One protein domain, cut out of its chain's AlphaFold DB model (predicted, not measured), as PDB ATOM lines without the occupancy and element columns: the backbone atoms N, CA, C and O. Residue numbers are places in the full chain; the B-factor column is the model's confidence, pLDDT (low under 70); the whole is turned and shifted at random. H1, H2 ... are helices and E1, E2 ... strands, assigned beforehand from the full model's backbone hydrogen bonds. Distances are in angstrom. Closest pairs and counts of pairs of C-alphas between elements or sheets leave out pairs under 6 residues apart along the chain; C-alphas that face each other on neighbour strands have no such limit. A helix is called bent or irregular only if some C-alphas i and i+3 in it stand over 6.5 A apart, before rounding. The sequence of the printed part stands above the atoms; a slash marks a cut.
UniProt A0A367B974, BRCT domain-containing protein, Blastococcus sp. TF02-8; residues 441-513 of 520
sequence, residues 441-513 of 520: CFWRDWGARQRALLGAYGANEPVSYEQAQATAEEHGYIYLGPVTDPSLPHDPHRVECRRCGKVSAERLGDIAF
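Overview. This is residues 441 to 513 of the 520 residues of the protein "BRCT domain-containing protein" of Blastococcus sp. TF02-8 (UniProt A0A367B974). Look for a small antiparallel sheet, order E1, E2, E3, with H2 packed over one face and H1 reaching away as an arm, its residues 452 to 457 sticking out. The 73 printed residues run H1, H2, E1, E2, E3, H3, a mixed class, compact with radius of gyration 12.3 A, spanning 40 by 22 by 21 A.

Arrangement. Start at E2, residues 493 to 497; it forms hairpins with E1, 477 to 482, where N 480 and O 494 are 2.9 A apart, and E3, 503 to 506, where N 495 and O 504 are 3.0 A apart, both within hydrogen-bond range. H2, 465 to 474, lies over E1, height over the sheet 7.8 A; closest C-alphas, Gln 469 and Tyr 479, 5.5 A. H3, 508 to 511, touches H2, closest C-alphas Ala 472 and Ile 511, 6.1 A. H1, 441 to 457, only grazes the sheet.

Along the chain. Find C-alpha 441 at (221.775, 158.702, 170.158); H1 runs 23.9 A, irregular, C-alphas 453 and 456 being 9.2 A apart. H3 ends at C-alpha 511, (216.940, 148.037, 157.910).

Size, cuts and confidence. The printed part has no cut. Residues 450, 452 to 459 and 513 have pLDDT under 70.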
ATOM      1  N   CYS A 441     221.258 158.655 168.785       85.94
ATOM      2  CA  CYS A 441     221.775 158.702 170.158       85.94
ATOM      3  C   CYS A 441     221.306 157.495 170.968       85.94
ATOM      4  O   CYS A 441     222.129 156.852 171.613       85.94
ATOM      5  N   PHE A 442     220.007 157.189 170.894       84.50
ATOM      6  CA  PHE A 442     219.405 156.058 171.592       84.50
ATOM      7  C   PHE A 442     220.095 154.740 171.229       84.50
ATOM      8  O   PHE A 442     220.598 154.048 172.107       84.50
ATOM      9  N   TRP A 443     220.200 154.424 169.935       79.31
ATOM     10  CA  TRP A 443     220.804 153.170 169.493       79.31
ATOM     11  C   TRP A 443     222.304 153.094 169.750       79.31
ATOM     12  O   TRP A 443     222.804 152.018 170.053       79.31
ATOM     13  N   ARG A 444     223.020 154.220 169.691       85.06
ATOM     14  CA  ARG A 444     224.444 154.257 170.039       85.06
ATOM     15  C   ARG A 444     224.673 153.975 171.524       85.06
ATOM     16  O   ARG A 444     225.571 153.214 171.859       85.06
ATOM     17  N   ASP A 445     223.879 154.586 172.402       78.38
ATOM     18  CA  ASP A 445     223.960 154.340 173.846       78.38
ATOM     19  C   ASP A 445     223.549 152.900 174.180       78.38
ATOM     20  O   ASP A 445     224.261 152.198 174.893       78.38
ATOM     21  N   TRP A 446     222.466 152.414 173.570       77.44
ATOM     22  CA  TRP A 446     222.041 151.024 173.691       77.44
ATOM     23  C   TRP A 446     223.131 150.049 173.230       77.44
ATOM     24  O   TRP A 446     223.504 149.160 173.987       77.44
ATOM     25  N   GLY A 447     223.704 150.245 172.038       70.38
ATOM     26  CA  GLY A 447     224.775 149.403 171.501       70.38
ATOM     27  C   GLY A 447     226.028 149.418 172.378       70.38
ATOM     28  O   GLY A 447     226.608 148.367 172.643       70.38
ATOM     29  N   ALA A 448     226.414 150.585 172.907       76.31
ATOM     30  CA  ALA A 448     227.526 150.696 173.848       76.31
ATOM     31  C   ALA A 448     227.261 149.930 175.155       76.31
ATOM     32  O   ALA A 448     228.141 149.206 175.622       76.31
ATOM     33  N   ARG A 449     226.049 150.035 175.716       70.19
ATOM     34  CA  ARG A 449     225.640 149.278 176.910       70.19
ATOM     35  C   ARG A 449     225.627 147.775 176.647       70.19
ATOM     36  O   ARG A 449     226.158 147.031 177.460       70.19
ATOM     37  N   GLN A 450     225.093 147.335 175.508       63.88
ATOM     38  CA  GLN A 450     225.087 145.922 175.118       63.88
ATOM     39  C   GLN A 450     226.505 145.359 175.007       63.88
ATOM     40  O   GLN A 450     226.808 144.329 175.600       63.88
ATOM     41  N   ARG A 451     227.421 146.069 174.338       76.56
ATOM     42  CA  ARG A 451     228.826 145.641 174.243       76.56
ATOM     43  C   ARG A 451     229.524 145.616 175.603       76.56
ATOM     44  O   ARG A 451     230.251 144.670 175.892       76.56
ATOM     45  N   ALA A 452     229.274 146.612 176.458       65.94
ATOM     46  CA  ALA A 452     229.812 146.636 177.819       65.94
ATOM     47  C   ALA A 452     229.306 145.455 178.668       65.94
ATOM     48  O   ALA A 452     230.075 144.890 179.441       65.94
ATOM     49  N   LEU A 453     228.040 145.063 178.496       53.84
ATOM     50  CA  LEU A 453     227.420 143.930 179.187       53.84
ATOM     51  C   LEU A 453     227.945 142.574 178.697       53.84
ATOM     52  O   LEU A 453     228.165 141.677 179.506       53.84
ATOM     53  N   LEU A 454     228.173 142.423 177.390       51.75
ATOM     54  CA  LEU A 454     228.672 141.179 176.793       51.75
ATOM     55  C   LEU A 454     230.176 140.951 177.038       51.75
ATOM     56  O   LEU A 454     230.652 139.816 176.959       51.75
ATOM     57  N   GLY A 455     230.937 142.004 177.354       63.69
ATOM     58  CA  GLY A 455     232.351 141.912 177.717       63.69
ATOM     59  C   GLY A 455     233.186 141.173 176.664       63.69
ATOM     60  O   GLY A 455     233.167 141.520 175.484       63.69
ATOM     61  N   ALA A 456     233.913 140.133 177.085       52.94
ATOM     62  CA  ALA A 456     234.755 139.312 176.207       52.94
ATOM     63  C   ALA A 456     233.969 138.432 175.210       52.94
ATOM     64  O   ALA A 456     234.570 137.882 174.292       52.94
ATOM     65  N   TYR A 457     232.652 138.290 175.388       47.16
ATOM     66  CA  TYR A 457     231.778 137.467 174.543       47.16
ATOM     67  C   TYR A 457     231.026 138.280 173.482       47.16
ATOM     68  O   TYR A 457     230.371 137.702 172.617       47.16
ATOM     69  N   GLY A 458     231.095 139.613 173.544       57.03
ATOM     70  CA  GLY A 458     230.468 140.482 172.557       57.03
ATOM     71  C   GLY A 458     231.228 140.450 171.238       57.03
ATOM     72  O   GLY A 458     232.447 140.631 171.217       57.03
ATOM     73  N   ALA A 459     230.508 140.268 170.127       58.50
ATOM     74  CA  ALA A 459     231.062 140.533 168.808       58.50
ATOM     75  C   ALA A 459     231.447 142.021 168.744       58.50
ATOM     76  O   ALA A 459     230.592 142.901 168.683       58.50
ATOM     77  N   ASN A 460     232.747 142.298 168.822       71.00
ATOM     78  CA  ASN A 460     233.311 143.647 168.746       71.00
ATOM     79  C   ASN A 460     234.014 143.892 167.404       71.00
ATOM     80  O   ASN A 460     234.690 144.906 167.236       71.00
ATOM     81  N   GLU A 461     233.874 142.962 166.458       82.62
ATOM     82  CA  GLU A 461     234.384 143.139 165.105       82.62
ATOM     83  C   GLU A 461     233.598 144.251 164.405       82.62
ATOM     84  O   GLU A 461     232.365 144.191 164.364       82.62
ATOM     85  N   PRO A 462     234.280 145.284 163.877       89.50
ATOM     86  CA  PRO A 462     233.615 146.356 163.161       89.50
ATOM     87  C   PRO A 462     232.800 145.824 161.990       89.50
ATOM     88  O   PRO A 462     233.268 144.999 161.204       89.50
ATOM     89  N   VAL A 463     231.592 146.349 161.837       86.75
ATOM     90  CA  VAL A 463     230.783 146.063 160.664       86.75
ATOM     91  C   VAL A 463     231.375 146.811 159.475       86.75
ATOM     92  O   VAL A 463     231.523 148.036 159.507       86.75
ATOM     93  N   SER A 464     231.718 146.071 158.418       92.81
ATOM     94  CA  SER A 464     232.268 146.673 157.200       92.81
ATOM     95  C   SER A 464     231.246 147.584 156.515       92.81
ATOM     96  O   SER A 464     230.033 147.341 156.545       92.81
ATOM     97  N   TYR A 465     231.744 148.640 155.871       93.06
ATOM     98  CA  TYR A 465     230.904 149.566 155.116       93.06
ATOM     99  C   TYR A 465     230.151 148.827 154.004       93.06
ATOM    100  O   TYR A 465     228.956 149.045 153.821       93.06
ATOM    101  N   GLU A 466     230.835 147.915 153.313       93.62
ATOM    102  CA  GLU A 466     230.315 147.123 152.201       93.62
ATOM    103  C   GLU A 466     229.171 146.206 152.645       93.62
ATOM    104  O   GLU A 466     228.143 146.138 151.972       93.62
ATOM    105  N   GLN A 467     229.301 145.546 153.803       90.88
ATOM    106  CA  GLN A 467     228.238 144.707 154.363       90.88
ATOM    107  C   GLN A 467     227.000 145.534 154.723       90.88
ATOM    108  O   GLN A 467     225.873 145.152 154.405       90.88
ATOM    109  N   ALA A 468     227.197 146.672 155.389       90.88
ATOM    110  CA  ALA A 468     226.098 147.550 155.770       90.88
ATOM    111  C   ALA A 468     225.394 148.150 154.541       90.88
ATOM    112  O   ALA A 468     224.162 148.217 154.498       90.88
ATOM    113  N   GLN A 469     226.170 148.531 153.523       95.88
ATOM    114  CA  GLN A 469     225.658 149.019 152.250       95.88
ATOM    115  C   GLN A 469     224.837 147.947 151.532       95.88
ATOM    116  O   GLN A 469     223.704 148.226 151.143       95.88
ATOM    117  N   ALA A 470     225.365 146.727 151.395       92.56
ATOM    118  CA  ALA A 470     224.674 145.628 150.724       92.56
ATOM    119  C   ALA A 470     223.306 145.345 151.364       92.56
ATOM    120  O   ALA A 470     222.294 145.337 150.663       92.56
ATOM    121  N   THR A 471     223.258 145.232 152.698       88.94
ATOM    122  CA  THR A 471     222.008 145.031 153.451       88.94
ATOM    123  C   THR A 471     221.007 146.162 153.205       88.94
ATOM    124  O   THR A 471     219.822 145.910 152.986       88.94
ATOM    125  N   ALA A 472     221.454 147.422 153.220       90.88
ATOM    126  CA  ALA A 472     220.574 148.565 152.993       90.88
ATOM    127  C   ALA A 472     220.015 148.598 151.564       90.88
ATOM    128  O   ALA A 472     218.817 148.825 151.365       90.88
ATOM    129  N   GLU A 473     220.859 148.356 150.566       93.25
ATOM    130  CA  GLU A 473     220.451 148.383 149.165       93.25
ATOM    131  C   GLU A 473     219.496 147.239 148.808       93.25
ATOM    132  O   GLU A 473     218.509 147.484 148.109       93.25
ATOM    133  N   GLU A 474     219.730 146.036 149.346       91.56
ATOM    134  CA  GLU A 474     218.845 144.871 149.200       91.56
ATOM    135  C   GLU A 474     217.417 145.175 149.681       91.56
ATOM    136  O   GLU A 474     216.439 144.815 149.027       91.56
ATOM    137  N   HIS A 475     217.286 145.936 150.771       86.38
ATOM    138  CA  HIS A 475     215.997 146.268 151.386       86.38
ATOM    139  C   HIS A 475     215.396 147.596 150.891       86.38
ATOM    140  O   HIS A 475     214.428 148.125 151.451       86.38
ATOM    141  N   GLY A 476     215.919 148.130 149.782       89.56
ATOM    142  CA  GLY A 476     215.344 149.277 149.081       89.56
ATOM    143  C   GLY A 476     215.731 150.638 149.661       89.56
ATOM    144  O   GLY A 476     214.992 151.616 149.478       89.56
ATOM    145  N   TYR A 477     216.879 150.724 150.328       94.00
ATOM    146  CA  TYR A 477     217.450 151.968 150.830       94.00
ATOM    147  C   TYR A 477     218.657 152.444 150.002       94.00
ATOM    148  O   TYR A 477     219.276 151.705 149.236       94.00
ATOM    149  N   ILE A 478     218.961 153.733 150.112       96.88
ATOM    150  CA  ILE A 478     220.247 154.339 149.778       96.88
ATOM    151  C   ILE A 478     221.023 154.401 151.090       96.88
ATOM    152  O   ILE A 478     220.535 154.952 152.080       96.88
ATOM    153  N   TYR A 479     222.210 153.812 151.113       97.06
ATOM    154  CA  TYR A 479     223.052 153.810 152.298       97.06
ATOM    155  C   TYR A 479     223.800 155.142 152.425       97.06
ATOM    156  O   TYR A 479     224.506 155.553 151.509       97.06
ATOM    157  N   LEU A 480     223.643 155.827 153.561       95.19
ATOM    158  CA  LEU A 480     224.264 157.134 153.831       95.19
ATOM    159  C   LEU A 480     225.462 157.032 154.797       95.19
ATOM    160  O   LEU A 480     225.998 158.050 155.250       95.19
ATOM    161  N   GLY A 481     225.870 155.809 155.139       93.38
ATOM    162  CA  GLY A 481     227.008 155.527 156.009       93.38
ATOM    163  C   GLY A 481     226.654 155.341 157.489       93.38
ATOM    164  O   GLY A 481     225.525 155.610 157.922       93.38
ATOM    165  N   PRO A 482     227.628 154.884 158.290       93.75
ATOM    166  CA  PRO A 482     227.422 154.619 159.705       93.75
ATOM    167  C   PRO A 482     227.308 155.918 160.520       93.75
ATOM    168  O   PRO A 482     227.743 157.002 160.106       93.75
ATOM    169  N   VAL A 483     226.685 155.819 161.696       89.62
ATOM    170  CA  VAL A 483     226.646 156.919 162.677       89.62
ATOM    171  C   VAL A 483     227.935 156.977 163.507       89.62
ATOM    172  O   VAL A 483     228.285 158.049 163.998       89.62
ATOM    173  N   THR A 484     228.637 155.855 163.647       86.38
ATOM    174  CA  THR A 484     229.887 155.693 164.404       86.38
ATOM    175  C   THR A 484     231.032 155.248 163.491       86.38
ATOM    176  O   THR A 484     230.798 154.636 162.451       86.38
ATOM    177  N   ASP A 485     232.268 155.572 163.873       85.12
ATOM    178  CA  ASP A 485     233.485 155.137 163.182       85.12
ATOM    179  C   ASP A 485     234.574 154.787 164.224       85.12
ATOM    180  O   ASP A 485     234.976 155.679 164.979       85.12
ATOM    181  N   PRO A 486     235.010 153.513 164.334       86.19
ATOM    182  CA  PRO A 486     234.487 152.351 163.612       86.19
ATOM    183  C   PRO A 486     233.031 152.046 163.997       86.19
ATOM    184  O   PRO A 486     232.610 152.279 165.132       86.19
ATOM    185  N   SER A 487     232.258 151.514 163.049       89.12
ATOM    186  CA  SER A 487     230.892 151.054 163.309       89.12
ATOM    187  C   SER A 487     230.927 149.666 163.928       89.12
ATOM    188  O   SER A 487     231.450 148.735 163.322       89.12
ATOM    189  N   LEU A 488     230.404 149.523 165.141       87.75
ATOM    190  CA  LEU A 488     230.371 148.249 165.856       87.75
ATOM    191  C   LEU A 488     228.997 147.577 165.723       87.75
ATOM    192  O   LEU A 488     228.015 148.245 165.385       87.75
ATOM    193  N   PRO A 489     228.880 146.272 166.027       77.12
ATOM    194  CA  PRO A 489     227.594 145.592 166.025       77.12
ATOM    195  C   PRO A 489     226.571 146.330 166.891       77.12
ATOM    196  O   PRO A 489     226.883 146.814 167.984       77.12
ATOM    197  N   HIS A 490     225.353 146.434 166.356       78.06
ATOM    198  CA  HIS A 490     224.224 147.212 166.880       78.06
ATOM    199  C   HIS A 490     224.334 148.738 166.825       78.06
ATOM    200  O   HIS A 490     223.382 149.414 167.229       78.06
ATOM    201  N   ASP A 491     225.424 149.300 166.307       86.56
ATOM    202  CA  ASP A 491     225.450 150.732 166.047       86.56
ATOM    203  C   ASP A 491     224.450 151.095 164.932       86.56
ATOM    204  O   ASP A 491     224.189 150.306 164.017       86.56
ATOM    205  N   PRO A 492     223.830 152.283 165.003       89.69
ATOM    206  CA  PRO A 492     222.899 152.716 163.979       89.69
ATOM    207  C   PRO A 492     223.632 153.165 162.711       89.69
ATOM    208  O   PRO A 492     224.700 153.781 162.749       89.69
ATOM    209  N   HIS A 493     222.981 152.954 161.576       93.44
ATOM    210  CA  HIS A 493     223.410 153.405 160.264       93.44
ATOM    211  C   HIS A 493     222.370 154.345 159.663       93.44
ATOM    212  O   HIS A 493     221.167 154.194 159.891       93.44
ATOM    213  N   ARG A 494     222.826 155.337 158.895       95.00
ATOM    214  CA  ARG A 494     221.927 156.248 158.187       95.00
ATOM    215  C   ARG A 494     221.508 155.636 156.859       95.00
ATOM    216  O   ARG A 494     222.348 155.213 156.065       95.00
ATOM    217  N   VAL A 495     220.211 155.666 156.596       95.81
ATOM    218  CA  VAL A 495     219.618 155.176 155.352       95.81
ATOM    219  C   VAL A 495     218.564 156.145 154.840       95.81
ATOM    220  O   VAL A 495     217.881 156.803 155.623       95.81
ATOM    221  N   GLU A 496     218.412 156.219 153.521       96.31
ATOM    222  CA  GLU A 496     217.334 156.942 152.851       96.31
ATOM    223  C   GLU A 496     216.477 155.971 152.041       96.31
ATOM    224  O   GLU A 496     216.972 155.228 151.202       96.31
ATOM    225  N   CYS A 497     215.170 155.941 152.278       92.56
ATOM    226  CA  CYS A 497     214.288 155.056 151.523       92.56
ATOM    227  C   CYS A 497     214.206 155.479 150.048       92.56
ATOM    228  O   CYS A 497     213.701 156.564 149.759       92.56
ATOM    229  N   ARG A 498     214.549 154.588 149.104       93.25
ATOM    230  CA  ARG A 498     214.485 154.871 147.651       93.25
ATOM    231  C   ARG A 498     213.081 155.227 147.159       93.25
ATOM    232  O   ARG A 498     212.921 155.823 146.100       93.25
ATOM    233  N   ARG A 499     212.043 154.829 147.904       87.56
ATOM    234  CA  ARG A 499     210.644 155.016 147.510       87.56
ATOM    235  C   ARG A 499     210.020 156.295 148.054       87.56
ATOM    236  O   ARG A 499     209.282 156.946 147.323       87.56
ATOM    237  N   CYS A 500     210.249 156.636 149.321       87.31
ATOM    238  CA  CYS A 500     209.648 157.828 149.929       87.31
ATOM    239  C   CYS A 500     210.646 158.939 150.268       87.31
ATOM    240  O   CYS A 500     210.191 160.002 150.662       87.31
ATOM    241  N   GLY A 501     211.958 158.717 150.144       90.56
ATOM    242  CA  GLY A 501     213.002 159.687 150.502       90.56
ATOM    243  C   GLY A 501     213.207 159.858 152.012       90.56
ATOM    244  O   GLY A 501     213.864 160.794 152.460       90.56
ATOM    245  N   LYS A 502     212.594 159.002 152.846       91.75
ATOM    246  CA  LYS A 502     212.714 159.127 154.303       91.75
ATOM    247  C   LYS A 502     214.134 158.762 154.717       91.75
ATOM    248  O   LYS A 502     214.511 157.600 154.608       91.75
ATOM    249  N   VAL A 503     214.848 159.740 155.262       94.62
ATOM    250  CA  VAL A 503     216.112 159.548 155.986       94.62
ATOM    251  C   VAL A 503     215.846 159.098 157.424       94.62
ATOM    252  O   VAL A 503     215.099 159.769 158.146       94.62
ATOM    253  N   SER A 504     216.469 158.007 157.857       92.25
ATOM    254  CA  SER A 504     216.415 157.483 159.227       92.25
ATOM    255  C   SER A 504     217.776 156.955 159.692       92.25
ATOM    256  O   SER A 504     218.691 156.770 158.895       92.25
ATOM    257  N   ALA A 505     217.916 156.775 161.010       89.31
ATOM    258  CA  ALA A 505     219.060 156.113 161.633       89.31
ATOM    259  C   ALA A 505     218.572 154.827 162.312       89.31
ATOM    260  O   ALA A 505     217.781 154.893 163.258       89.31
ATOM    261  N   GLU A 506     219.002 153.680 161.795       82.94
ATOM    262  CA  GLU A 506     218.440 152.354 162.079       82.94
ATOM    263  C   GLU A 506     219.565 151.320 162.206       82.94
ATOM    264  O   GLU A 506     220.623 151.481 161.598       82.94
ATOM    265  N   ARG A 507     219.382 150.269 163.012       86.75
ATOM    266  CA  ARG A 507     220.352 149.163 163.071       86.75
ATOM    267  C   ARG A 507     220.218 148.315 161.806       86.75
ATOM    268  O   ARG A 507     219.162 148.308 161.182       86.75
ATOM    269  N   LEU A 508     221.239 147.534 161.457       77.94
ATOM    270  CA  LEU A 508     221.173 146.662 160.271       77.94
ATOM    271  C   LEU A 508     220.010 145.662 160.309       77.94
ATOM    272  O   LEU A 508     219.362 145.453 159.288       77.94
ATOM    273  N   GLY A 509     219.694 145.118 161.488       71.62
ATOM    274  CA  GLY A 509     218.509 144.275 161.665       71.62
ATOM    275  C   GLY A 509     217.194 145.024 161.419       71.62
ATOM    276  O   GLY A 509     216.270 144.453 160.860       71.62
ATOM    277  N   ASP A 510     217.125 146.317 161.761       71.69
ATOM    278  CA  ASP A 510     215.928 147.137 161.536       71.69
ATOM    279  C   ASP A 510     215.765 147.486 160.040       71.69
ATOM    280  O   ASP A 510     214.659 147.466 159.497       71.69
ATOM    281  N   ILE A 511     216.885 147.742 159.351       75.19
ATOM    282  CA  ILE A 511     216.940 148.037 157.910       75.19
ATOM    283  C   ILE A 511     216.384 146.867 157.082       75.19
ATOM    284  O   ILE A 511     215.696 147.101 156.083       75.19
ATOM    285  N   ALA A 512     216.613 145.624 157.523       71.69
ATOM    286  CA  ALA A 512     216.121 144.416 156.861       71.69
ATOM    287  C   ALA A 512     214.580 144.330 156.781       71.69
ATOM    288  O   ALA A 512     214.030 143.638 155.928       71.69
ATOM    289  N   PHE A 513     213.841 145.075 157.609       68.00
ATOM    290  CA  PHE A 513     212.372 145.104 157.541       68.00
ATOM    291  C   PHE A 513     211.813 146.017 156.446       68.00
ATOM    292  O   PHE A 513     210.605 146.011 156.185       68.00
TER     293      PHE A 513